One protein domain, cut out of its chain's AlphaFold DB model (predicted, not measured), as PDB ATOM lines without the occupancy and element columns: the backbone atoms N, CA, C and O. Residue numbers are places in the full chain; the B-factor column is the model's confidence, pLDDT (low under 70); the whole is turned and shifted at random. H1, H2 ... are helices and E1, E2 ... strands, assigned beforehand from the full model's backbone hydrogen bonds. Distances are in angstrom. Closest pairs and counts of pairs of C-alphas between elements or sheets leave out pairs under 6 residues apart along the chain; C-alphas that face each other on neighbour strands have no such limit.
ATOM      1  N   PHE A  91     -21.032   6.244   4.263       89.12
ATOM      2  CA  PHE A  91     -21.632   4.923   4.446       89.12
ATOM      3  C   PHE A  91     -23.124   4.918   4.091       89.12
ATOM      4  O   PHE A  91     -23.542   4.121   3.252       89.12
ATOM      5  N   LYS A  92     -23.923   5.833   4.665       90.00
ATOM      6  CA  LYS A  92     -25.362   5.920   4.359       90.00
ATOM      7  C   LYS A  92     -25.605   6.255   2.889       90.00
ATOM      8  O   LYS A  92     -26.453   5.636   2.256       90.00
ATOM      9  N   ALA A  93     -24.828   7.175   2.322       90.38
ATOM     10  CA  ALA A  93     -24.963   7.544   0.917       90.38
ATOM     11  C   ALA A  93     -24.614   6.388  -0.040       90.38
ATOM     12  O   ALA A  93     -25.310   6.154  -1.028       90.38
ATOM     13  N   ARG A  94     -23.585   5.600   0.291       89.94
ATOM     14  CA  ARG A  94     -23.236   4.365  -0.425       89.94
ATOM     15  C   ARG A  94     -24.324   3.306  -0.319       89.94
ATOM     16  O   ARG A  94     -24.625   2.656  -1.317       89.94
ATOM     17  N   LEU A  95     -24.935   3.157   0.856       90.06
ATOM     18  CA  LEU A  95     -26.055   2.244   1.065       90.06
ATOM     19  C   LEU A  95     -27.246   2.619   0.169       90.06
ATOM     20  O   LEU A  95     -27.752   1.760  -0.548       90.06
ATOM     21  N   VAL A  96     -27.622   3.903   0.135       90.88
ATOM     22  CA  VAL A  96     -28.684   4.425  -0.744       90.88
ATOM     23  C   VAL A  96     -28.386   4.125  -2.214       90.88
ATOM     24  O   VAL A  96     -29.197   3.486  -2.884       90.88
ATOM     25  N   ARG A  97     -27.216   4.538  -2.727       89.69
ATOM     26  CA  ARG A  97     -26.845   4.292  -4.134       89.69
ATOM     27  C   ARG A  97     -26.829   2.795  -4.454       89.69
ATOM     28  O   ARG A  97     -27.363   2.378  -5.479       89.69
ATOM     29  N   GLY A  98     -26.260   1.990  -3.555       90.00
ATOM     30  CA  GLY A  98     -26.195   0.537  -3.674       90.00
ATOM     31  C   GLY A  98     -27.572  -0.105  -3.766       90.00
ATOM     32  O   GLY A  98     -27.761  -0.980  -4.605       90.00
ATOM     33  N   MET A  99     -28.545   0.350  -2.973       89.81
ATOM     34  CA  MET A  99     -29.929  -0.113  -3.076       89.81
ATOM     35  C   MET A  99     -30.501   0.176  -4.460       89.81
ATOM     36  O   MET A  99     -30.899  -0.756  -5.152       89.81
ATOM     37  N   PHE A 100     -30.493   1.432  -4.907       91.12
ATOM     38  CA  PHE A 100     -31.097   1.792  -6.194       91.12
ATOM     39  C   PHE A 100     -30.461   1.039  -7.359       91.12
ATOM     40  O   PHE A 100     -31.174   0.439  -8.160       91.12
ATOM     41  N   LEU A 101     -29.131   0.970  -7.405       90.12
ATOM     42  CA  LEU A 101     -28.428   0.225  -8.447       90.12
ATOM     43  C   LEU A 101     -28.678  -1.287  -8.357       90.12
ATOM     44  O   LEU A 101     -28.742  -1.954  -9.380       90.12
ATOM     45  N   THR A 102     -28.862  -1.842  -7.158       88.69
ATOM     46  CA  THR A 102     -29.155  -3.274  -6.990       88.69
ATOM     47  C   THR A 102     -30.583  -3.619  -7.383       88.69
ATOM     48  O   THR A 102     -30.793  -4.638  -8.021       88.69
ATOM     49  N   PHE A 103     -31.578  -2.813  -7.020       87.00
ATOM     50  CA  PHE A 103     -32.982  -3.158  -7.262       87.00
ATOM     51  C   PHE A 103     -33.472  -2.737  -8.648       87.00
ATOM     52  O   PHE A 103     -34.253  -3.469  -9.255       87.00
ATOM     53  N   ILE A 104     -33.024  -1.587  -9.159       87.62
ATOM     54  CA  ILE A 104     -33.480  -1.058 -10.454       87.62
ATOM     55  C   ILE A 104     -32.733  -1.726 -11.614       87.62
ATOM     56  O   ILE A 104     -33.346  -2.048 -12.636       87.62
ATOM     57  N   GLU A 105     -31.436  -2.011 -11.459       84.56
ATOM     58  CA  GLU A 105     -30.633  -2.596 -12.545       84.56
ATOM     59  C   GLU A 105     -30.640  -4.131 -12.564       84.56
ATOM     60  O   GLU A 105     -30.109  -4.734 -13.495       84.56
ATOM     61  N   HIS A 106     -31.254  -4.797 -11.583       82.12
ATOM     62  CA  HIS A 106     -31.260  -6.257 -11.546       82.12
ATOM     63  C   HIS A 106     -32.135  -6.870 -12.649       82.12
ATOM     64  O   HIS A 106     -33.305  -6.532 -12.840       82.12
ATOM     65  N   GLU A 107     -31.548  -7.813 -13.389       72.00
ATOM     66  CA  GLU A 107     -32.083  -8.326 -14.659       72.00
ATOM     67  C   GLU A 107     -33.444  -9.008 -14.522       72.00
ATOM     68  O   GLU A 107     -34.284  -8.914 -15.414       72.00
ATOM     69  N   ARG A 108     -33.675  -9.685 -13.393       69.38
ATOM     70  CA  ARG A 108     -34.912 -10.436 -13.123       69.38
ATOM     71  C   ARG A 108     -35.941  -9.629 -12.325       69.38
ATOM     72  O   ARG A 108     -36.869 -10.201 -11.765       69.38
ATOM     73  N   GLY A 109     -35.768  -8.311 -12.228       70.62
ATOM     74  CA  GLY A 109     -36.544  -7.476 -11.316       70.62
ATOM     75  C   GLY A 109     -35.966  -7.542  -9.906       70.62
ATOM     76  O   GLY A 109     -34.775  -7.337  -9.736       70.62
ATOM     77  N   LEU A 110     -36.778  -7.833  -8.892       74.12
ATOM     78  CA  LEU A 110     -36.361  -7.702  -7.493       74.12
ATOM     79  C   LEU A 110     -35.503  -8.903  -7.034       74.12
ATOM     80  O   LEU A 110     -36.010 -10.027  -7.043       74.12
ATOM     81  N   PRO A 111     -34.231  -8.700  -6.636       78.88
ATOM     82  CA  PRO A 111     -33.389  -9.770  -6.108       78.88
ATOM     83  C   PRO A 111     -33.937 -10.356  -4.798       78.88
ATOM     84  O   PRO A 111     -34.611  -9.676  -4.023       78.88
ATOM     85  N   GLY A 112     -33.598 -11.620  -4.516       81.50
ATOM     86  CA  GLY A 112     -33.818 -12.223  -3.196       81.50
ATOM     87  C   GLY A 112     -32.959 -11.550  -2.116       81.50
ATOM     88  O   GLY A 112     -32.075 -10.756  -2.428       81.50
ATOM     89  N   LEU A 113     -33.175 -11.858  -0.831       80.75
ATOM     90  CA  LEU A 113     -32.473 -11.177   0.274       80.75
ATOM     91  C   LEU A 113     -30.941 -11.297   0.181       80.75
ATOM     92  O   LEU A 113     -30.232 -10.314   0.380       80.75
ATOM     93  N   VAL A 114     -30.429 -12.486  -0.144       81.88
ATOM     94  CA  VAL A 114     -28.981 -12.728  -0.267       81.88
ATOM     95  C   VAL A 114     -28.398 -11.943  -1.440       81.88
ATOM     96  O   VAL A 114     -27.421 -11.219  -1.261       81.88
ATOM     97  N   ASP A 115     -29.036 -12.017  -2.609       82.94
ATOM     98  CA  ASP A 115     -28.627 -11.272  -3.804       82.94
ATOM     99  C   ASP A 115     -28.722  -9.757  -3.584       82.94
ATOM    100  O   ASP A 115     -27.870  -9.005  -4.047       82.94
ATOM    101  N   SER A 116     -29.715  -9.309  -2.810       84.25
ATOM    102  CA  SER A 116     -29.872  -7.912  -2.399       84.25
ATOM    103  C   SER A 116     -28.685  -7.449  -1.565       84.25
ATOM    104  O   SER A 116     -28.051  -6.447  -1.884       84.25
ATOM    105  N   MET A 117     -28.350  -8.191  -0.507       83.12
ATOM    106  CA  MET A 117     -27.224  -7.860   0.367       83.12
ATOM    107  C   MET A 117     -25.897  -7.895  -0.396       83.12
ATOM    108  O   MET A 117     -25.069  -6.995  -0.234       83.12
ATOM    109  N   ALA A 118     -25.709  -8.894  -1.261       84.31
ATOM    110  CA  ALA A 118     -24.521  -9.026  -2.094       84.31
ATOM    111  C   ALA A 118     -24.412  -7.881  -3.111       84.31
ATOM    112  O   ALA A 118     -23.339  -7.303  -3.262       84.31
ATOM    113  N   GLY A 119     -25.516  -7.513  -3.763       84.94
ATOM    114  CA  GLY A 119     -25.588  -6.407  -4.715       84.94
ATOM    115  C   GLY A 119     -25.303  -5.058  -4.061       84.94
ATOM    116  O   GLY A 119     -24.416  -4.334  -4.514       84.94
ATOM    117  N   ILE A 120     -25.966  -4.761  -2.940       86.56
ATOM    118  CA  ILE A 120     -25.768  -3.519  -2.182       86.56
ATOM    119  C   ILE A 120     -24.320  -3.416  -1.696       86.56
ATOM    120  O   ILE A 120     -23.700  -2.363  -1.814       86.56
ATOM    121  N   THR A 121     -23.756  -4.512  -1.183       83.19
ATOM    122  CA  THR A 121     -22.353  -4.559  -0.745       83.19
ATOM    123  C   THR A 121     -21.404  -4.377  -1.926       83.19
ATOM    124  O   THR A 121     -20.473  -3.578  -1.850       83.19
ATOM    125  N   SER A 122     -21.654  -5.079  -3.033       84.69
ATOM    126  CA  SER A 122     -20.856  -4.994  -4.255       84.69
ATOM    127  C   SER A 122     -20.831  -3.555  -4.755       84.69
ATOM    128  O   SER A 122     -19.772  -2.935  -4.737       84.69
ATOM    129  N   VAL A 123     -21.994  -3.013  -5.125       83.62
ATOM    130  CA  VAL A 123     -22.142  -1.737  -5.832       83.62
ATOM    131  C   VAL A 123     -22.067  -0.537  -4.894       83.62
ATOM    132  O   VAL A 123     -21.362   0.425  -5.185       83.62
ATOM    133  N   GLY A 124     -22.750  -0.594  -3.752       79.94
ATOM    134  CA  GLY A 124     -22.778   0.494  -2.777       79.94
ATOM    135  C   GLY A 124     -21.449   0.660  -2.049       79.94
ATOM    136  O   GLY A 124     -20.912   1.762  -1.987       79.94
ATOM    137  N   LEU A 125     -20.875  -0.426  -1.524       79.81
ATOM    138  CA  LEU A 125     -19.636  -0.350  -0.736       79.81
ATOM    139  C   LEU A 125     -18.360  -0.421  -1.589       79.81
ATOM    140  O   LEU A 125     -17.265  -0.268  -1.052       79.81
ATOM    141  N   GLY A 126     -18.490  -0.591  -2.910       76.50
ATOM    142  CA  GLY A 126     -17.368  -0.559  -3.852       76.50
ATOM    143  C   GLY A 126     -16.524  -1.837  -3.876       76.50
ATOM    144  O   GLY A 126     -15.429  -1.827  -4.431       76.50
ATOM    145  N   ALA A 127     -17.010  -2.928  -3.276       76.56
ATOM    146  CA  ALA A 127     -16.255  -4.168  -3.093       76.56
ATOM    147  C   ALA A 127     -16.364  -5.154  -4.271       76.56
ATOM    148  O   ALA A 127     -15.774  -6.232  -4.216       76.56
ATOM    149  N   GLY A 128     -17.112  -4.823  -5.327       83.25
ATOM    150  CA  GLY A 128     -17.371  -5.770  -6.408       83.25
ATOM    151  C   GLY A 128     -17.385  -5.185  -7.815       83.25
ATOM    152  O   GLY A 128     -16.620  -4.282  -8.173       83.25
ATOM    153  N   SER A 129     -18.228  -5.785  -8.647       86.19
ATOM    154  CA  SER A 129     -18.344  -5.479 -10.066       86.19
ATOM    155  C   SER A 129     -19.779  -5.142 -10.428       86.19
ATOM    156  O   SER A 129     -20.724  -5.646  -9.820       86.19
ATOM    157  N   PHE A 130     -19.926  -4.325 -11.460       87.94
ATOM    158  CA  PHE A 130     -21.200  -3.978 -12.062       87.94
ATOM    159  C   PHE A 130     -21.318  -4.646 -13.432       87.94
ATOM    160  O   PHE A 130     -20.354  -4.661 -14.200       87.94
ATOM    161  N   LYS A 131     -22.480  -5.236 -13.725       87.81
ATOM    162  CA  LYS A 131     -22.779  -5.804 -15.043       87.81
ATOM    163  C   LYS A 131     -23.228  -4.662 -15.954       87.81
ATOM    164  O   LYS A 131     -24.182  -3.971 -15.611       87.81
ATOM    165  N   LEU A 132     -22.534  -4.443 -17.069       85.94
ATOM    166  CA  LEU A 132     -22.903  -3.380 -18.002       85.94
ATOM    167  C   LEU A 132     -24.247  -3.721 -18.674       85.94
ATOM    168  O   LEU A 132     -24.410  -4.861 -19.124       85.94
ATOM    169  N   PRO A 133     -25.197  -2.771 -18.765       81.12
ATOM    170  CA  PRO A 133     -26.499  -3.011 -19.377       81.12
ATOM    171  C   PRO A 133     -26.373  -3.568 -20.800       81.12
ATOM    172  O   PRO A 133     -25.541  -3.112 -21.578       81.12
ATOM    173  N   GLY A 134     -27.200  -4.561 -21.142       77.69
ATOM    174  CA  GLY A 134     -27.223  -5.142 -22.490       77.69
ATOM    175  C   GLY A 134     -26.016  -6.018 -22.850       77.69
ATOM    176  O   GLY A 134     -25.873  -6.390 -24.010       77.69
ATOM    177  N   SER A 135     -25.157  -6.372 -21.886       81.94
ATOM    178  CA  SER A 135     -23.992  -7.233 -22.121       81.94
ATOM    179  C   SER A 135     -23.721  -8.182 -20.951       81.94
ATOM    180  O   SER A 135     -24.123  -7.919 -19.821       81.94
ATOM    181  N   ASP A 136     -22.949  -9.247 -21.185       83.62
ATOM    182  CA  ASP A 136     -22.451 -10.121 -20.111       83.62
ATOM    183  C   ASP A 136     -21.160  -9.618 -19.446       83.62
ATOM    184  O   ASP A 136     -20.607 -10.261 -18.547       83.62
ATOM    185  N   ARG A 137     -20.678  -8.434 -19.842       87.81
ATOM    186  CA  ARG A 137     -19.444  -7.858 -19.315       87.81
ATOM    187  C   ARG A 137     -19.659  -7.323 -17.898       87.81
ATOM    188  O   ARG A 137     -20.499  -6.459 -17.655       87.81
ATOM    189  N   LYS A 138     -18.833  -7.802 -16.963       89.00
ATOM    190  CA  LYS A 138     -18.733  -7.274 -15.596       89.00
ATOM    191  C   LYS A 138     -17.482  -6.419 -15.454       89.00
ATOM    192  O   LYS A 138     -16.386  -6.859 -15.790       89.00
ATOM    193  N   VAL A 139     -17.650  -5.219 -14.919       89.81
ATOM    194  CA  VAL A 139     -16.580  -4.236 -14.731       89.81
ATOM    195  C   VAL A 139     -16.371  -3.985 -13.246       89.81
ATOM    196  O   VAL A 139     -17.337  -3.875 -12.492       89.81
ATOM    197  N   LYS A 140     -15.116  -3.894 -12.795       91.06
ATOM    198  CA  LYS A 140     -14.807  -3.541 -11.399       91.06
ATOM    199  C   LYS A 140     -15.237  -2.104 -11.114       91.06
ATOM    200  O   LYS A 140     -14.966  -1.205 -11.900       91.06
ATOM    201  N   LEU A 141     -15.830  -1.848  -9.952       88.50
ATOM    202  CA  LEU A 141     -16.308  -0.498  -9.616       88.50
ATOM    203  C   LEU A 141     -15.178   0.532  -9.529       88.50
ATOM    204  O   LEU A 141     -15.360   1.682  -9.915       88.50
ATOM    205  N   SER A 142     -13.985   0.103  -9.115       88.81
ATOM    206  CA  SER A 142     -12.775   0.932  -9.155       88.81
ATOM    207  C   SER A 142     -12.383   1.362 -10.573       88.81
ATOM    208  O   SER A 142     -11.697   2.361 -10.746       88.81
ATOM    209  N   GLU A 143     -12.748   0.581 -11.590       89.94
ATOM    210  CA  GLU A 143     -12.515   0.904 -12.999       89.94
ATOM    211  C   GLU A 143     -13.584   1.871 -13.518       89.94
ATOM    212  O   GLU A 143     -13.242   2.846 -14.179       89.94
ATOM    213  N   LEU A 144     -14.849   1.680 -13.123       90.00
ATOM    214  CA  LEU A 144     -15.928   2.637 -13.399       90.00
ATOM    215  C   LEU A 144     -15.612   4.024 -12.836       90.00
ATOM    216  O   LEU A 144     -15.694   5.004 -13.564       90.00
ATOM    217  N   GLN A 145     -15.164   4.110 -11.581       88.94
ATOM    218  CA  GLN A 145     -14.813   5.384 -10.939       88.94
ATOM    219  C   GLN A 145     -13.705   6.153 -11.672       88.94
ATOM    220  O   GLN A 145     -13.729   7.379 -11.699       88.94
ATOM    221  N   LYS A 146     -12.752   5.454 -12.303       90.38
ATOM    222  CA  LYS A 146     -11.699   6.090 -13.115       90.38
ATOM    223  C   LYS A 146     -12.227   6.699 -14.413       90.38
ATOM    224  O   LYS A 146     -11.542   7.520 -15.006       90.38
ATOM    225  N   ASN A 147     -13.415   6.285 -14.849       92.38
ATOM    226  CA  ASN A 147     -14.065   6.762 -16.064       92.38
ATOM    227  C   ASN A 147     -15.126   7.837 -15.789       92.38
ATOM    228  O   ASN A 147     -15.799   8.260 -16.731       92.38
ATOM    229  N   TYR A 148     -15.278   8.283 -14.535       94.56
ATOM    230  CA  TYR A 148     -16.223   9.345 -14.189       94.56
ATOM    231  C   TYR A 148     -15.885  10.626 -14.973       94.56
ATOM    232  O   TYR A 148     -14.701  10.959 -15.076       94.56
ATOM    233  N   PRO A 149     -16.891  11.322 -15.532       94.56
ATOM    234  CA  PRO A 149     -16.668  12.569 -16.258       94.56
ATOM    235  C   PRO A 149     -16.147  13.697 -15.362       94.56
ATOM    236  O   PRO A 149     -16.177  13.593 -14.129       94.56
ATOM    237  N   ASP A 150     -15.731  14.800 -15.986       94.62
ATOM    238  CA  ASP A 150     -15.378  16.031 -15.278       94.62
ATOM    239  C   ASP A 150     -16.440  16.445 -14.239       94.62
ATOM    240  O   ASP A 150     -17.648  16.476 -14.497       94.62
ATOM    241  N   ARG A 151     -15.971  16.797 -13.037       92.19
ATOM    242  CA  ARG A 151     -16.843  17.103 -11.895       92.19
ATOM    243  C   ARG A 151     -17.656  18.377 -12.096       92.19
ATOM    244  O   ARG A 151     -18.776  18.446 -11.599       92.19
ATOM    245  N   THR A 152     -17.105  19.373 -12.787       91.88
ATOM    246  CA  THR A 152     -17.787  20.652 -13.028       91.88
ATOM    247  C   THR A 152     -18.939  20.445 -13.998       91.88
ATOM    248  O   THR A 152     -20.054  20.888 -13.721       91.88
ATOM    249  N   LEU A 153     -18.689  19.699 -15.080       95.00
ATOM    250  CA  LEU A 153     -19.723  19.297 -16.030       95.00
ATOM    251  C   LEU A 153     -20.839  18.514 -15.327       95.00
ATOM    252  O   LEU A 153     -22.005  18.889 -15.421       95.00
ATOM    253  N   VAL A 154     -20.487  17.472 -14.563       95.56
ATOM    254  CA  VAL A 154     -21.471  16.664 -13.822       95.56
ATOM    255  C   VAL A 154     -22.297  17.532 -12.878       95.56
ATOM    256  O   VAL A 154     -23.518  17.406 -12.866       95.56
ATOM    257  N   ALA A 155     -21.669  18.425 -12.110       92.88
ATOM    258  CA  ALA A 155     -22.379  19.276 -11.160       92.88
ATOM    259  C   ALA A 155     -23.399  20.195 -11.852       92.88
ATOM    260  O   ALA A 155     -24.540  20.294 -11.398       92.88
ATOM    261  N   GLN A 156     -23.022  20.824 -12.969       92.12
ATOM    262  CA  GLN A 156     -23.929  21.668 -13.754       92.12
ATOM    263  C   GLN A 156     -25.099  20.856 -14.316       92.12
ATOM    264  O   GLN A 156     -26.259  21.257 -14.187       92.12
ATOM    265  N   THR A 157     -24.819  19.680 -14.881       96.25
ATOM    266  CA  THR A 157     -25.864  18.826 -15.444       96.25
ATOM    267  C   THR A 157     -26.785  18.251 -14.371       96.25
ATOM    268  O   THR A 157     -27.987  18.165 -14.599       96.25
ATOM    269  N   GLN A 158     -26.279  17.912 -13.183       95.88
ATOM    270  CA  GLN A 158     -27.110  17.445 -12.071       95.88
ATOM    271  C   GLN A 158     -28.157  18.479 -11.661       95.88
ATOM    272  O   GLN A 158     -29.308  18.112 -11.436       95.88
ATOM    273  N   VAL A 159     -27.787  19.760 -11.593       93.06
ATOM    274  CA  VAL A 159     -28.735  20.835 -11.264       93.06
ATOM    275  C   VAL A 159     -29.778  21.003 -12.369       93.06
ATOM    276  O   VAL A 159     -30.972  21.042 -12.074       93.06
ATOM    277  N   GLY A 160     -29.361  21.012 -13.639       94.69
ATOM    278  CA  GLY A 160     -30.302  21.067 -14.766       94.69
ATOM    279  C   GLY A 160     -31.254  19.864 -14.802       94.69
ATOM    280  O   GLY A 160     -32.449  20.007 -15.060       94.69
ATOM    281  N   LEU A 161     -30.752  18.676 -14.461       96.00
ATOM    282  CA  LEU A 161     -31.553  17.463 -14.367       96.00
ATOM    283  C   LEU A 161     -32.544  17.532 -13.197       96.00
ATOM    284  O   LEU A 161     -33.700  17.164 -13.368       96.00
ATOM    285  N   LEU A 162     -32.148  18.074 -12.039       95.19
ATOM    286  CA  LEU A 162     -33.068  18.343 -10.928       95.19
ATOM    287  C   LEU A 162     -34.206  19.277 -11.351       95.19
ATOM    288  O   LEU A 162     -35.366  18.961 -11.090       95.19
ATOM    289  N   GLN A 163     -33.895  20.378 -12.042       93.56
ATOM    290  CA  GLN A 163     -34.906  21.310 -12.557       93.56
ATOM    291  C   GLN A 163     -35.879  20.604 -13.504       93.56
ATOM    292  O   GLN A 163     -37.093  20.739 -13.360       93.56
ATOM    293  N   LYS A 164     -35.361  19.784 -14.422       94.00
ATOM    294  CA  LYS A 164     -36.181  19.021 -15.369       94.00
ATOM    295  C   LYS A 164     -37.052  17.963 -14.686       94.00
ATOM    296  O   LYS A 164     -38.204  17.772 -15.070       94.00
ATOM    297  N   MET A 165     -36.508  17.252 -13.699       93.06
ATOM    298  CA  MET A 165     -37.181  16.112 -13.080       93.06
ATOM    299  C   MET A 165     -38.192  16.517 -12.001       93.06
ATOM    300  O   MET A 165     -39.207  15.838 -11.861       93.06
ATOM    301  N   LEU A 166     -37.963  17.607 -11.262       90.62
ATOM    302  CA  LEU A 166     -38.834  18.073 -10.172       90.62
ATOM    303  C   LEU A 166     -40.020  18.902 -10.689       90.62
ATOM    304  O   LEU A 166     -40.201  20.071 -10.336       90.62
ATOM    305  N   CYS A 167     -40.849  18.270 -11.516       90.06
ATOM    306  CA  CYS A 167     -42.087  18.825 -12.053       90.06
ATOM    307  C   CYS A 167     -43.310  17.988 -11.625       90.06
ATOM    308  O   CYS A 167     -43.153  16.819 -11.249       90.06
ATOM    309  N   PRO A 168     -44.532  18.554 -11.689       88.00
ATOM    310  CA  PRO A 168     -45.736  17.856 -11.240       88.00
ATOM    311  C   PRO A 168     -45.955  16.528 -11.963       88.00
ATOM    312  O   PRO A 168     -46.267  15.530 -11.319       88.00
ATOM    313  N   ASP A 169     -45.719  16.499 -13.276       86.12
ATOM    314  CA  ASP A 169     -45.922  15.308 -14.103       86.12
ATOM    315  C   ASP A 169     -45.063  14.136 -13.629       86.12
ATOM    316  O   ASP A 169     -45.552  13.018 -13.524       86.12
ATOM    317  N   ASN A 170     -43.801  14.378 -13.271       87.06
ATOM    318  CA  ASN A 170     -42.931  13.316 -12.775       87.06
ATOM    319  C   ASN A 170     -43.276  12.885 -11.347       87.06
ATOM    320  O   ASN A 170     -43.083  11.719 -11.014       87.06
ATOM    321  N   LEU A 171     -43.789  13.784 -10.501       86.31
ATOM    322  CA  LEU A 171     -44.085  13.484  -9.096       86.31
ATOM    323  C   LEU A 171     -45.458  12.833  -8.866       86.31
ATOM    324  O   LEU A 171     -45.625  12.131  -7.868       86.31
ATOM    325  N   ASN A 172     -46.418  13.017  -9.777       81.38
ATOM    326  CA  ASN A 172     -47.796  12.533  -9.627       81.38
ATOM    327  C   ASN A 172     -47.908  10.992  -9.562       81.38
ATOM    328  O   ASN A 172     -48.821  10.451  -8.946       81.38
ATOM    329  N   GLY A 173     -46.958  10.261 -10.153       74.44
ATOM    330  CA  GLY A 173     -46.975   8.795 -10.172       74.44
ATOM    331  C   GLY A 173     -46.471   8.107  -8.897       74.44
ATOM    332  O   GLY A 173     -46.541   6.883  -8.808       74.44
ATOM    333  N   PHE A 174     -45.929   8.843  -7.923       82.31
ATOM    334  CA  PHE A 174     -45.310   8.240  -6.739       82.31
ATOM    335  C   PHE A 174     -46.309   7.992  -5.595       82.31
ATOM    336  O   PHE A 174     -47.256   8.757  -5.423       82.31
ATOM    337  N   PRO A 175     -46.077   6.980  -4.725       76.56
ATOM    338  CA  PRO A 175     -46.972   6.674  -3.599       76.56
ATOM    339  C   PRO A 175     -47.172   7.825  -2.606       76.56
ATOM    340  O   PRO A 175     -48.159   7.845  -1.871       76.56
ATOM    341  N   ASN A 176     -46.186   8.716  -2.517       80.50
ATOM    342  CA  ASN A 176     -46.252   9.999  -1.836       80.50
ATOM    343  C   ASN A 176     -45.152  10.921  -2.397       80.50
ATOM    344  O   ASN A 176     -44.124  10.448  -2.896       80.50
ATOM    345  N   VAL A 177     -45.349  12.236  -2.270       83.31
ATOM    346  CA  VAL A 177     -44.427  13.257  -2.802       83.31
ATOM    347  C   VAL A 177     -43.022  13.116  -2.227       83.31
ATOM    348  O   VAL A 177     -42.044  13.276  -2.949       83.31
ATOM    349  N   ARG A 178     -42.903  12.769  -0.941       86.12
ATOM    350  CA  ARG A 178     -41.608  12.629  -0.264       86.12
ATOM    351  C   ARG A 178     -40.751  11.540  -0.902       86.12
ATOM    352  O   ARG A 178     -39.607  11.790  -1.266       86.12
ATOM    353  N   THR A 179     -41.328  10.357  -1.085       86.19
ATOM    354  CA  THR A 179     -40.687   9.226  -1.757       86.19
ATOM    355  C   THR A 179     -40.321   9.589  -3.193       86.19
ATOM    356  O   THR A 179     -39.222   9.250  -3.633       86.19
ATOM    357  N   GLY A 180     -41.201  10.303  -3.904       88.94
ATOM    358  CA  GLY A 180     -40.922  10.807  -5.248       88.94
ATOM    359  C   GLY A 180     -39.692  11.706  -5.274       88.94
ATOM    360  O   GLY A 180     -38.704  11.369  -5.919       88.94
ATOM    361  N   VAL A 181     -39.696  12.788  -4.492       90.81
ATOM    362  CA  VAL A 181     -38.572  13.735  -4.409       90.81
ATOM    363  C   VAL A 181     -37.270  13.017  -4.055       90.81
ATOM    364  O   VAL A 181     -36.284  13.178  -4.765       90.81
ATOM    365  N   TYR A 182     -37.247  12.176  -3.018       91.56
ATOM    366  CA  TYR A 182     -36.026  11.459  -2.628       91.56
ATOM    367  C   TYR A 182     -35.523  10.511  -3.723       91.56
ATOM    368  O   TYR A 182     -34.313  10.388  -3.938       91.56
ATOM    369  N   SER A 183     -36.436   9.847  -4.438       92.06
ATOM    370  CA  SER A 183     -36.081   8.963  -5.551       92.06
ATOM    371  C   SER A 183     -35.448   9.756  -6.689       92.06
ATOM    372  O   SER A 183     -34.380   9.380  -7.166       92.06
ATOM    373  N   LEU A 184     -36.046  10.891  -7.063       94.12
ATOM    374  CA  LEU A 184     -35.516  11.787  -8.094       94.12
ATOM    375  C   LEU A 184     -34.140  12.350  -7.710       94.12
ATOM    376  O   LEU A 184     -33.217  12.301  -8.520       94.12
ATOM    377  N   LEU A 185     -33.960  12.786  -6.456       95.38
ATOM    378  CA  LEU A 185     -32.653  13.208  -5.933       95.38
ATOM    379  C   LEU A 185     -31.609  12.093  -6.078       95.38
ATOM    380  O   LEU A 185     -30.494  12.339  -6.538       95.38
ATOM    381  N   THR A 186     -31.975  10.857  -5.729       95.12
ATOM    382  CA  THR A 186     -31.080   9.701  -5.874       95.12
ATOM    383  C   THR A 186     -30.713   9.467  -7.339       95.12
ATOM    384  O   THR A 186     -29.535   9.275  -7.636       95.12
ATOM    385  N   GLY A 187     -31.682   9.543  -8.253       95.50
ATOM    386  CA  GLY A 187     -31.458   9.414  -9.692       95.50
ATOM    387  C   GLY A 187     -30.458  10.436 -10.222       95.50
ATOM    388  O   GLY A 187     -29.445  10.050 -10.804       95.50
ATOM    389  N   CYS A 188     -30.668  11.722  -9.930       96.56
ATOM    390  CA  CYS A 188     -29.732  12.781 -10.311       96.56
ATOM    391  C   CYS A 188     -28.334  12.557  -9.712       96.56
ATOM    392  O   CYS A 188     -27.316  12.783 -10.368       96.56
ATOM    393  N   SER A 189     -28.260  12.050  -8.479       96.00
ATOM    394  CA  SER A 189     -26.984  11.747  -7.822       96.00
ATOM    395  C   SER A 189     -26.196  10.612  -8.496       96.00
ATOM    396  O   SER A 189     -24.976  10.543  -8.349       96.00
ATOM    397  N   LEU A 190     -26.866   9.733  -9.254       95.75
ATOM    398  CA  LEU A 190     -26.261   8.613  -9.983       95.75
ATOM    399  C   LEU A 190     -25.770   8.989 -11.388       95.75
ATOM    400  O   LEU A 190     -25.170   8.150 -12.060       95.75
ATOM    401  N   LEU A 191     -25.960  10.236 -11.829       96.62
ATOM    402  CA  LEU A 191     -25.492  10.718 -13.129       96.62
ATOM    403  C   LEU A 191     -24.019  10.366 -13.453       96.62
ATOM    404  O   LEU A 191     -23.792   9.781 -14.514       96.62
ATOM    405  N   PRO A 192     -23.016  10.624 -12.581       95.69
ATOM    406  CA  PRO A 192     -21.623  10.275 -12.888       95.69
ATOM    407  C   PRO A 192     -21.412   8.765 -13.055       95.69
ATOM    408  O   PRO A 192     -20.599   8.339 -13.874       95.69
ATOM    409  N   PHE A 193     -22.170   7.950 -12.314       94.62
ATOM    410  CA  PHE A 193     -22.124   6.498 -12.441       94.62
ATOM    411  C   PHE A 193     -22.647   6.052 -13.810       94.62
ATOM    412  O   PHE A 193     -21.967   5.301 -14.506       94.62
ATOM    413  N   TYR A 194     -23.818   6.543 -14.230       95.75
ATOM    414  CA  TYR A 194     -24.383   6.191 -15.534       95.75
ATOM    415  C   TYR A 194     -23.530   6.703 -16.696       95.75
ATOM    416  O   TYR A 194     -23.339   5.970 -17.661       95.75
ATOM    417  N   ALA A 195     -22.934   7.890 -16.586       96.56
ATOM    418  CA  ALA A 195     -22.027   8.401 -17.612       96.56
ATOM    419  C   ALA A 195     -20.780   7.513 -17.760       96.56
ATOM    420  O   ALA A 195     -20.361   7.196 -18.872       96.56
ATOM    421  N   ALA A 196     -20.225   7.021 -16.651       95.06
ATOM    422  CA  ALA A 196     -19.137   6.051 -16.701       95.06
ATOM    423  C   ALA A 196     -19.573   4.710 -17.309       95.06
ATOM    424  O   ALA A 196     -18.830   4.123 -18.093       95.06
ATOM    425  N   VAL A 197     -20.786   4.240 -17.001       94.44
ATOM    426  CA  VAL A 197     -21.362   3.042 -17.631       94.44
ATOM    427  C   VAL A 197     -21.482   3.224 -19.146       94.44
ATOM    428  O   VAL A 197     -21.093   2.311 -19.871       94.44
ATOM    429  N   VAL A 198     -21.942   4.383 -19.628       95.06
ATOM    430  CA  VAL A 198     -22.014   4.708 -21.064       95.06
ATOM    431  C   VAL A 198     -20.630   4.615 -21.707       95.06
ATOM    432  O   VAL A 198     -20.436   3.828 -22.635       95.06
ATOM    433  N   LYS A 199     -19.641   5.328 -21.153       94.62
ATOM    434  CA  LYS A 199     -18.259   5.332 -21.668       94.62
ATOM    435  C   LYS A 199     -17.671   3.928 -21.745       94.62
ATOM    436  O   LYS A 199     -16.987   3.591 -22.701       94.62
ATOM    437  N   MET A 200     -17.943   3.098 -20.740       93.00
ATOM    438  CA  MET A 200     -17.394   1.746 -20.668       93.00
ATOM    439  C   MET A 200     -18.155   0.715 -21.502       93.00
ATOM    440  O   MET A 200     -17.599  -0.353 -21.771       93.00
ATOM    441  N   SER A 201     -19.400   1.005 -21.880       91.19
ATOM    442  CA  SER A 201     -20.227   0.131 -22.721       91.19
ATOM    443  C   SER A 201     -20.010   0.382 -24.211       91.19
ATOM    444  O   SER A 201     -20.253  -0.519 -25.010       91.19
ATOM    445  N   SER A 202     -19.533   1.572 -24.585       87.94
ATOM    446  CA  SER A 202     -19.223   1.907 -25.972       87.94
ATOM    447  C   SER A 202     -17.975   1.180 -26.481       87.94
ATOM    448  O   SER A 202     -16.998   0.980 -25.756       87.94
ATOM    449  N   THR A 203     -18.007   0.796 -27.756       85.12
ATOM    450  CA  THR A 203     -16.842   0.279 -28.485       85.12
ATOM    451  C   THR A 203     -15.895   1.392 -28.929       85.12
ATOM    452  O   THR A 203     -14.718   1.130 -29.165       85.12
ATOM    453  N   GLU A 204     -16.401   2.620 -29.029       88.94
ATOM    454  CA  GLU A 204     -15.647   3.812 -29.415       88.94
ATOM    455  C   GLU A 204     -15.481   4.754 -28.213       88.94
ATOM    456  O   GLU A 204     -16.358   4.788 -27.342       88.94
ATOM    457  N   PRO A 205     -14.377   5.522 -28.126       89.69
ATOM    458  CA  PRO A 205     -14.213   6.526 -27.082       89.69
ATOM    459  C   PRO A 205     -15.358   7.544 -27.111       89.69
ATOM    460  O   PRO A 205     -15.547   8.230 -28.109       89.69
ATOM    461  N   VAL A 206     -16.097   7.648 -26.006       92.69
ATOM    462  CA  VAL A 206     -17.185   8.624 -25.841       92.69
ATOM    463  C   VAL A 206     -16.670   9.803 -25.028       92.69
ATOM    464  O   VAL A 206     -16.089   9.613 -23.951       92.69
ATOM    465  N   GLU A 207     -16.886  11.015 -25.532       95.06
ATOM    466  CA  GLU A 207     -16.545  12.240 -24.812       95.06
ATOM    467  C   GLU A 207     -17.434  12.436 -23.579       95.06
ATOM    468  O   GLU A 207     -18.581  11.987 -23.522       95.06
ATOM    469  N   ASP A 208     -16.920  13.154 -22.581       95.19
ATOM    470  CA  ASP A 208     -17.630  13.387 -21.321       95.19
ATOM    471  C   ASP A 208     -19.001  14.049 -21.525       95.19
ATOM    472  O   ASP A 208     -19.976  13.628 -20.903       95.19
ATOM    473  N   ALA A 209     -19.100  15.038 -22.418       95.44
ATOM    474  CA  ALA A 209     -20.352  15.738 -22.701       95.44
ATOM    475  C   ALA A 209     -21.424  14.805 -23.283       95.44
ATOM    476  O   ALA A 209     -22.574  14.819 -22.837       95.44
ATOM    477  N   GLU A 210     -21.042  13.956 -24.237       96.12
ATOM    478  CA  GLU A 210     -21.949  12.979 -24.837       96.12
ATOM    479  C   GLU A 210     -22.370  11.916 -23.816       96.12
ATOM    480  O   GLU A 210     -23.560  11.628 -23.667       96.12
ATOM    481  N   ALA A 211     -21.416  11.381 -23.051       96.75
ATOM    482  CA  ALA A 211     -21.687  10.374 -22.033       96.75
ATOM    483  C   ALA A 211     -22.638  10.884 -20.943       96.75
ATOM    484  O   ALA A 211     -23.549  10.169 -20.526       96.75
ATOM    485  N   VAL A 212     -22.445  12.126 -20.492       97.62
ATOM    486  CA  VAL A 212     -23.316  12.781 -19.511       97.62
ATOM    487  C   VAL A 212     -24.718  12.996 -20.084       97.62
ATOM    488  O   VAL A 212     -25.699  12.722 -19.396       97.62
ATOM    489  N   GLN A 213     -24.840  13.403 -21.349       96.81
ATOM    490  CA  GLN A 213     -26.146  13.592 -21.981       96.81
ATOM    491  C   GLN A 213     -26.916  12.272 -22.135       96.81
ATOM    492  O   GLN A 213     -28.114  12.214 -21.845       96.81
ATOM    493  N   GLN A 214     -26.240  11.195 -22.540       96.31
ATOM    494  CA  GLN A 214     -26.847   9.862 -22.588       96.31
ATOM    495  C   GLN A 214     -27.225   9.370 -21.183       96.31
ATOM    496  O   GLN A 214     -28.298   8.798 -20.984       96.31
ATOM    497  N   ALA A 215     -26.393   9.653 -20.180       97.00
ATOM    498  CA  ALA A 215     -26.690   9.329 -18.791       97.00
ATOM    499  C   ALA A 215     -27.922  10.073 -18.251       97.00
ATOM    500  O   ALA A 215     -28.682   9.483 -17.486       97.00
ATOM    501  N   CYS A 216     -28.175  11.320 -18.668       97.50
ATOM    502  CA  CYS A 216     -29.418  12.025 -18.333       97.50
ATOM    503  C   CYS A 216     -30.647  11.261 -18.825       97.50
ATOM    504  O   CYS A 216     -31.567  11.038 -18.046       97.50
ATOM    505  N   ILE A 217     -30.631  10.788 -20.077       96.12
ATOM    506  CA  ILE A 217     -31.724   9.981 -20.640       96.12
ATOM    507  C   ILE A 217     -31.916   8.708 -19.806       96.12
ATOM    508  O   ILE A 217     -33.031   8.395 -19.396       96.12
ATOM    509  N   MET A 218     -30.821   8.021 -19.462       95.50
ATOM    510  CA  MET A 218     -30.874   6.827 -18.614       95.50
ATOM    511  C   MET A 218     -31.494   7.096 -17.240       95.50
ATOM    512  O   MET A 218     -32.248   6.252 -16.746       95.50
ATOM    513  N   VAL A 219     -31.164   8.228 -16.607       96.12
ATOM    514  CA  VAL A 219     -31.746   8.636 -15.322       96.12
ATOM    515  C   VAL A 219     -33.225   8.962 -15.493       96.12
ATOM    516  O   VAL A 219     -34.037   8.455 -14.726       96.12
ATOM    517  N   GLU A 220     -33.591   9.746 -16.504       94.81
ATOM    518  CA  GLU A 220     -34.980  10.109 -16.790       94.81
ATOM    519  C   GLU A 220     -35.857   8.874 -16.980       94.81
ATOM    520  O   GLU A 220     -36.882   8.741 -16.316       94.81
ATOM    521  N   GLU A 221     -35.428   7.920 -17.802       92.94
ATOM    522  CA  GLU A 221     -36.164   6.678 -18.034       92.94
ATOM    523  C   GLU A 221     -36.361   5.885 -16.736       92.94
ATOM    524  O   GLU A 221     -37.479   5.489 -16.402       92.94
ATOM    525  N   ARG A 222     -35.282   5.688 -15.967       92.75
ATOM    526  CA  ARG A 222     -35.274   4.837 -14.765       92.75
ATOM    527  C   ARG A 222     -35.976   5.457 -13.569       92.75
ATOM    528  O   ARG A 222     -36.516   4.714 -12.748       92.75
ATOM    529  N   PHE A 223     -35.951   6.782 -13.465       92.50
ATOM    530  CA  PHE A 223     -36.477   7.545 -12.335       92.50
ATOM    531  C   PHE A 223     -37.763   8.313 -12.676       92.50
ATOM    532  O   PHE A 223     -38.212   9.136 -11.884       92.50
ATOM    533  N   SER A 224     -38.389   8.033 -13.819       87.38
ATOM    534  CA  SER A 224     -39.699   8.585 -14.172       87.38
ATOM    535  C   SER A 224     -40.854   7.852 -13.491       87.38
ATOM    536  O   SER A 224     -40.752   6.690 -13.090       87.38
ATOM    537  N   GLN A 225     -42.023   8.494 -13.506       83.06
ATOM    538  CA  GLN A 225     -43.294   7.848 -13.181       83.06
ATOM    539  C   GLN A 225     -43.672   6.684 -14.119       83.06
ATOM    540  O   GLN A 225     -44.612   5.956 -13.821       83.06
ATOM    541  N   GLN A 226     -42.984   6.493 -15.247       86.69
ATOM    542  CA  GLN A 226     -43.254   5.391 -16.177       86.69
ATOM    543  C   GLN A 226     -42.378   4.161 -15.888       86.69
ATOM    544  O   GLN A 226     -42.598   3.089 -16.451       86.69
ATOM    545  N   SER A 227     -41.401   4.288 -14.984       90.00
ATOM    546  CA  SER A 227     -40.487   3.208 -14.630       90.00
ATOM    547  C   SER A 227     -41.183   2.141 -13.786       90.00
ATOM    548  O   SER A 227     -41.318   2.255 -12.565       90.00
ATOM    549  N   GLU A 228     -41.582   1.042 -14.427       88.31
ATOM    550  CA  GLU A 228     -42.172  -0.103 -13.727       88.31
ATOM    551  C   GLU A 228     -41.221  -0.668 -12.658       88.31
ATOM    552  O   GLU A 228     -41.647  -1.061 -11.571       88.31
ATOM    553  N   ARG A 229     -39.911  -0.678 -12.938       88.06
ATOM    554  CA  ARG A 229     -38.898  -1.172 -11.995       88.06
ATOM    555  C   ARG A 229     -38.822  -0.306 -10.743       88.06
ATOM    556  O   ARG A 229     -38.799  -0.856  -9.642       88.06
ATOM    557  N   LEU A 230     -38.827   1.018 -10.905       89.56
ATOM    558  CA  LEU A 230     -38.843   1.952  -9.784       89.56
ATOM    559  C   LEU A 230     -40.100   1.761  -8.937       89.56
ATOM    560  O   LEU A 230     -39.999   1.624  -7.722       89.56
ATOM    561  N   HIS A 231     -41.272   1.662  -9.565       87.12
ATOM    562  CA  HIS A 231     -42.530   1.452  -8.843       87.12
ATOM    563  C   HIS A 231     -42.560   0.138  -8.073       87.12
ATOM    564  O   HIS A 231     -42.940   0.120  -6.903       87.12
ATOM    565  N   ARG A 232     -42.096  -0.960  -8.680       85.62
ATOM    566  CA  ARG A 232     -41.970  -2.253  -7.990       85.62
ATOM    567  C   ARG A 232     -41.014  -2.173  -6.800       85.62
ATOM    568  O   ARG A 232     -41.292  -2.770  -5.763       85.62
ATOM    569  N   PHE A 233     -39.905  -1.447  -6.936       85.75
ATOM    570  CA  PHE A 233     -38.958  -1.214  -5.847       85.75
ATOM    571  C   PHE A 233     -39.580  -0.389  -4.710       85.75
ATOM    572  O   PHE A 233     -39.536  -0.810  -3.554       85.75
ATOM    573  N   LEU A 234     -40.233   0.730  -5.024       84.44
ATOM    574  CA  LEU A 234     -40.839   1.631  -4.037       84.44
ATOM    575  C   LEU A 234     -42.112   1.072  -3.380       84.44
ATOM    576  O   LEU A 234     -42.476   1.495  -2.282       84.44
ATOM    577  N   ALA A 235     -42.773   0.098  -4.011       82.25
ATOM    578  CA  ALA A 235     -43.902  -0.627  -3.431       82.25
ATOM    579  C   ALA A 235     -43.492  -1.564  -2.278       82.25
ATOM    580  O   ALA A 235     -44.349  -2.051  -1.536       82.25
ATOM    581  N   GLN A 236     -42.196  -1.825  -2.093       78.81
ATOM    582  CA  GLN A 236     -41.720  -2.662  -1.001       78.81
ATOM    583  C   GLN A 236     -41.633  -1.890   0.318       78.81
ATOM    584  O   GLN A 236     -40.772  -1.030   0.501       78.81
ATOM    585  N   ASN A 237     -42.471  -2.270   1.285       74.44
ATOM    586  CA  ASN A 237     -42.532  -1.609   2.592       74.44
ATOM    587  C   ASN A 237     -41.181  -1.567   3.324       74.44
ATOM    588  O   ASN A 237     -40.841  -0.531   3.889       74.44
ATOM    589  N   LEU A 238     -40.404  -2.658   3.296       71.94
ATOM    590  CA  LEU A 238     -39.098  -2.715   3.964       71.94
ATOM    591  C   LEU A 238     -38.135  -1.657   3.407       71.94
ATOM    592  O   LEU A 238     -37.482  -0.944   4.168       71.94
ATOM    593  N   PHE A 239     -38.076  -1.529   2.079       71.88
ATOM    594  CA  PHE A 239     -37.192  -0.565   1.433       71.88
ATOM    595  C   PHE A 239     -37.693   0.856   1.574       71.88
ATOM    596  O   PHE A 239     -36.879   1.729   1.845       71.88
ATOM    597  N   ARG A 240     -39.004   1.090   1.468       75.19
ATOM    598  CA  ARG A 240     -39.573   2.426   1.645       75.19
ATOM    599  C   ARG A 240     -39.243   3.003   3.021       75.19
ATOM    600  O   ARG A 240     -38.764   4.126   3.093       75.19
ATOM    601  N   VAL A 241     -39.427   2.227   4.094       77.81
ATOM    602  CA  VAL A 241     -39.123   2.687   5.462       77.81
ATOM    603  C   VAL A 241     -37.632   2.970   5.625       77.81
ATOM    604  O   VAL A 241     -37.256   4.041   6.089       77.81
ATOM    605  N   MET A 242     -36.765   2.047   5.196       75.88
ATOM    606  CA  MET A 242     -35.317   2.254   5.280       75.88
ATOM    607  C   MET A 242     -34.859   3.461   4.445       75.88
ATOM    608  O   MET A 242     -33.995   4.219   4.874       75.88
ATOM    609  N   PHE A 243     -35.439   3.652   3.263       80.75
ATOM    610  CA  PHE A 243     -35.125   4.758   2.370       80.75
ATOM    611  C   PHE A 243     -35.536   6.112   2.955       80.75
ATOM    612  O   PHE A 243     -34.721   7.032   2.977       80.75
ATOM    613  N   GLU A 244     -36.756   6.219   3.488       79.31
ATOM    614  CA  GLU A 244     -37.224   7.429   4.168       79.31
ATOM    615  C   GLU A 244     -36.349   7.753   5.392       79.31
ATOM    616  O   GLU A 244     -35.916   8.892   5.547       79.31
ATOM    617  N   GLU A 245     -35.979   6.750   6.199       80.06
ATOM    618  CA  GLU A 245     -35.090   6.946   7.354       80.06
ATOM    619  C   GLU A 245     -33.671   7.387   6.972       80.06
ATOM    620  O   GLU A 245     -33.052   8.212   7.649       80.06
ATOM    621  N   LEU A 246     -33.129   6.878   5.865       82.44
ATOM    622  CA  LEU A 246     -31.815   7.306   5.388       82.44
ATOM    623  C   LEU A 246     -31.834   8.771   4.930       82.44
ATOM    624  O   LEU A 246     -30.870   9.492   5.208       82.44
ATOM    625  N   PHE A 247     -32.924   9.216   4.296       81.12
ATOM    626  CA  PHE A 247     -33.110  10.589   3.809       81.12
ATOM    627  C   PHE A 247     -33.581  11.588   4.872       81.12
ATOM    628  O   PHE A 247     -33.470  12.791   4.646       81.12
ATOM    629  N   ASN A 248     -34.000  11.130   6.056       77.81
ATOM    630  CA  ASN A 248     -34.273  12.008   7.202       77.81
ATOM    631  C   ASN A 248     -33.032  12.795   7.665       77.81
ATOM    632  O   ASN A 248     -33.157  13.795   8.374       77.81
ATOM    633  N   HIS A 249     -31.827  12.360   7.284       85.06
ATOM    634  CA  HIS A 249     -30.582  13.031   7.633       85.06
ATOM    635  C   HIS A 249     -30.005  13.810   6.451       85.06
ATOM    636  O   HIS A 249     -29.595  13.226   5.447       85.06
ATOM    637  N   GLU A 250     -29.845  15.119   6.632       89.12
ATOM    638  CA  GLU A 250     -29.234  16.014   5.640       89.12
ATOM    639  C   GLU A 250     -27.819  15.578   5.245       89.12
ATOM    640  O   GLU A 250     -27.428  15.733   4.094       89.12
ATOM    641  N   SER A 251     -27.072  14.954   6.163       90.06
ATOM    642  CA  SER A 251     -25.760  14.368   5.873       90.06
ATOM    643  C   SER A 251     -25.817  13.289   4.797       90.06
ATOM    644  O   SER A 251     -24.926  13.235   3.952       90.06
ATOM    645  N   THR A 252     -26.858  12.453   4.777       91.81
ATOM    646  CA  THR A 252     -27.056  11.459   3.716       91.81
ATOM    647  C   THR A 252     -27.378  12.148   2.394       91.81
ATOM    648  O   THR A 252     -26.739  11.844   1.391       91.81
ATOM    649  N   VAL A 253     -28.332  13.088   2.406       91.50
ATOM    650  CA  VAL A 253     -28.795  13.824   1.214       91.50
ATOM    651  C   VAL A 253     -27.649  14.594   0.565       91.50
ATOM    652  O   VAL A 253     -27.458  14.522  -0.643       91.50
ATOM    653  N   PHE A 254     -26.842  15.278   1.369       93.00
ATOM    654  CA  PHE A 254     -25.647  15.963   0.898       93.00
ATOM    655  C   PHE A 254     -24.649  14.963   0.300       93.00
ATOM    656  O   PHE A 254     -24.225  15.089  -0.849       93.00
ATOM    657  N   SER A 255     -24.346  13.899   1.047       92.75
ATOM    658  CA  SER A 255     -23.306  12.937   0.675       92.75
ATOM    659  C   SER A 255     -23.616  12.148  -0.591       92.75
ATOM    660  O   SER A 255     -22.679  11.777  -1.290       92.75
ATOM    661  N   ILE A 256     -24.885  11.882  -0.931       92.94
ATOM    662  CA  ILE A 256     -25.196  11.170  -2.182       92.94
ATOM    663  C   ILE A 256     -24.769  11.956  -3.424       92.94
ATOM    664  O   ILE A 256     -24.489  11.322  -4.433       92.94
ATOM    665  N   PHE A 257     -24.654  13.286  -3.367       92.56
ATOM    666  CA  PHE A 257     -24.135  14.106  -4.471       92.56
ATOM    667  C   PHE A 257     -22.614  14.306  -4.406       92.56
ATOM    668  O   PHE A 257     -22.001  14.644  -5.413       92.56
ATOM    669  N   SER A 258     -21.995  14.064  -3.250       81.50
ATOM    670  CA  SER A 258     -20.554  14.250  -3.021       81.50
ATOM    671  C   SER A 258     -19.709  12.980  -3.222       81.50
ATOM    672  O   SER A 258     -18.503  13.013  -2.976       81.50
ATOM    673  N   LEU A 259     -20.333  11.859  -3.611       71.38
ATOM    674  CA  LEU A 259     -19.701  10.543  -3.798       71.38
ATOM    675  C   LEU A 259     -19.239  10.266  -5.230       71.38
ATOM    676  O   LEU A 259     -20.056  10.448  -6.165       71.38
TER     677      LEU A 259
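AT A GLANCE: This is residues 91 to 259 of the 259 residues of an uncharacterized protein of Candidatus Riflebacteria bacterium HGW-Riflebacteria-1 (UniProt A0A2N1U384). A rounded ball of helices is built round H1, which runs near its middle: H2 packs on one side of H1, while H9 meets its last residues, H11 its first, and the chain passes from one to the other through H10. On the other side of H1 stands a bundle of three helices, H4, H6 and H8, with H7 packed steeply on H8, and a tiny strand hairpin, E1 and E2, sits at an edge of the ball near H2 and H3. The printed part has 169 residues, mostly helix, with eleven named helices and two named strands in the order H1 H2 E1 E2 H3 H4 H5 H6 H7 H8 H9 H10 H11; the sheet E1 - E2 is antiparallel. It is compact, with a radius of gyration of the C-alphas of 15.0 A and spans of 41 by 37 by 29 A.

IN THESE COORDINATES: Start at the sheet: E1 is residues 129 to 131, and E2 is residues 138 to 140. Then go back to C-alpha 91 at (-21.632, 4.923, 4.446), where H1, residues 91 to 104, begins its 20.0 A; H2 follows as residues 113 to 125, 16.8 A long. After E2 come H3, residues 141 to 146, and H4, residues 151 to 165, 20.4 A long. H5 is residues 168 to 171, H6 residues 177 to 189 over 18.2 A, and H7 residues 191 to 201 over 15.2 A. Find C-alpha 208 at (-17.630, 13.387, -21.321); from there the longest helix, H8, runs 21.7 A to residue 223. H9 is residues 228 to 234, H10 residues 237 to 247 over 15.5 A, and H11 residues 250 to 257, ending at C-alpha 257 at (-24.135, 14.106, -4.471).

HOW THE PARTS SIT: Look first at the hairpin E1 and E2, antiparallel at 150 degrees, where N 130 and O 139 are within hydrogen-bond range at 2.8 A. The closest C-alphas of H2 and E1, those of Ser 122 and Ser 129, are 6.3 A apart. H2 touches H1 at a steep tilt of 55 degrees, opposite ways, with the C-alphas of Gly 98 and Gly 124 closest at 3.5 A. H1 also touches H11 with residues 92 to 97 alone, closest at Ala 93 and Ile 256, whose C-alphas are 4.8 A apart. With residues 103 to 104 alone H1 touches H9, the C-alphas of Ile 104 and Arg 229 being closest at 5.6 A. Turn to the bundle H4, H6 and H8, which is up and down, each helix running against the one before it. H6 is the hub, touching six other helices. It touches H8 at a shallow tilt of 23 degrees, with the C-alphas of Gly 187 and Val 219 closest at 5.7 A, and it touches H10, with those of Thr 179 and Glu 244 closest at 7.1 A. H5 and H6 only just touch, only at the corner, with 3 pairs of C-alphas within 8 A, closest at Leu 171 and Gly 180, 5.7 A. H7 touches H8, closest at the C-alphas of Ala 195 and Ala 211, 4.9 A, and H3, closest at those of Leu 144 and Ala 196, 5.7 A. H2 and H6 are apart. O i to N i+4 pairs are all within hydrogen-bond range in H1, H2, H4, H6, H7, H8, H9 and H10, against 1 of 2 in H3 and 3 of 4 in H11; H5 is too short for such a pair.

THE WHOLE: The two C-alphas farthest apart, those of Glu 204 and Asn 237, are 42.2 A apart. The printed part has no cut, and residue 259 is the chain's last. No link is long; H1 to H2, E1 to E2 and H7 to H8 are short, and the others are tight. The mean pLDDT of the printed part is 88.0, and residue 108 is the one printed residue under 70.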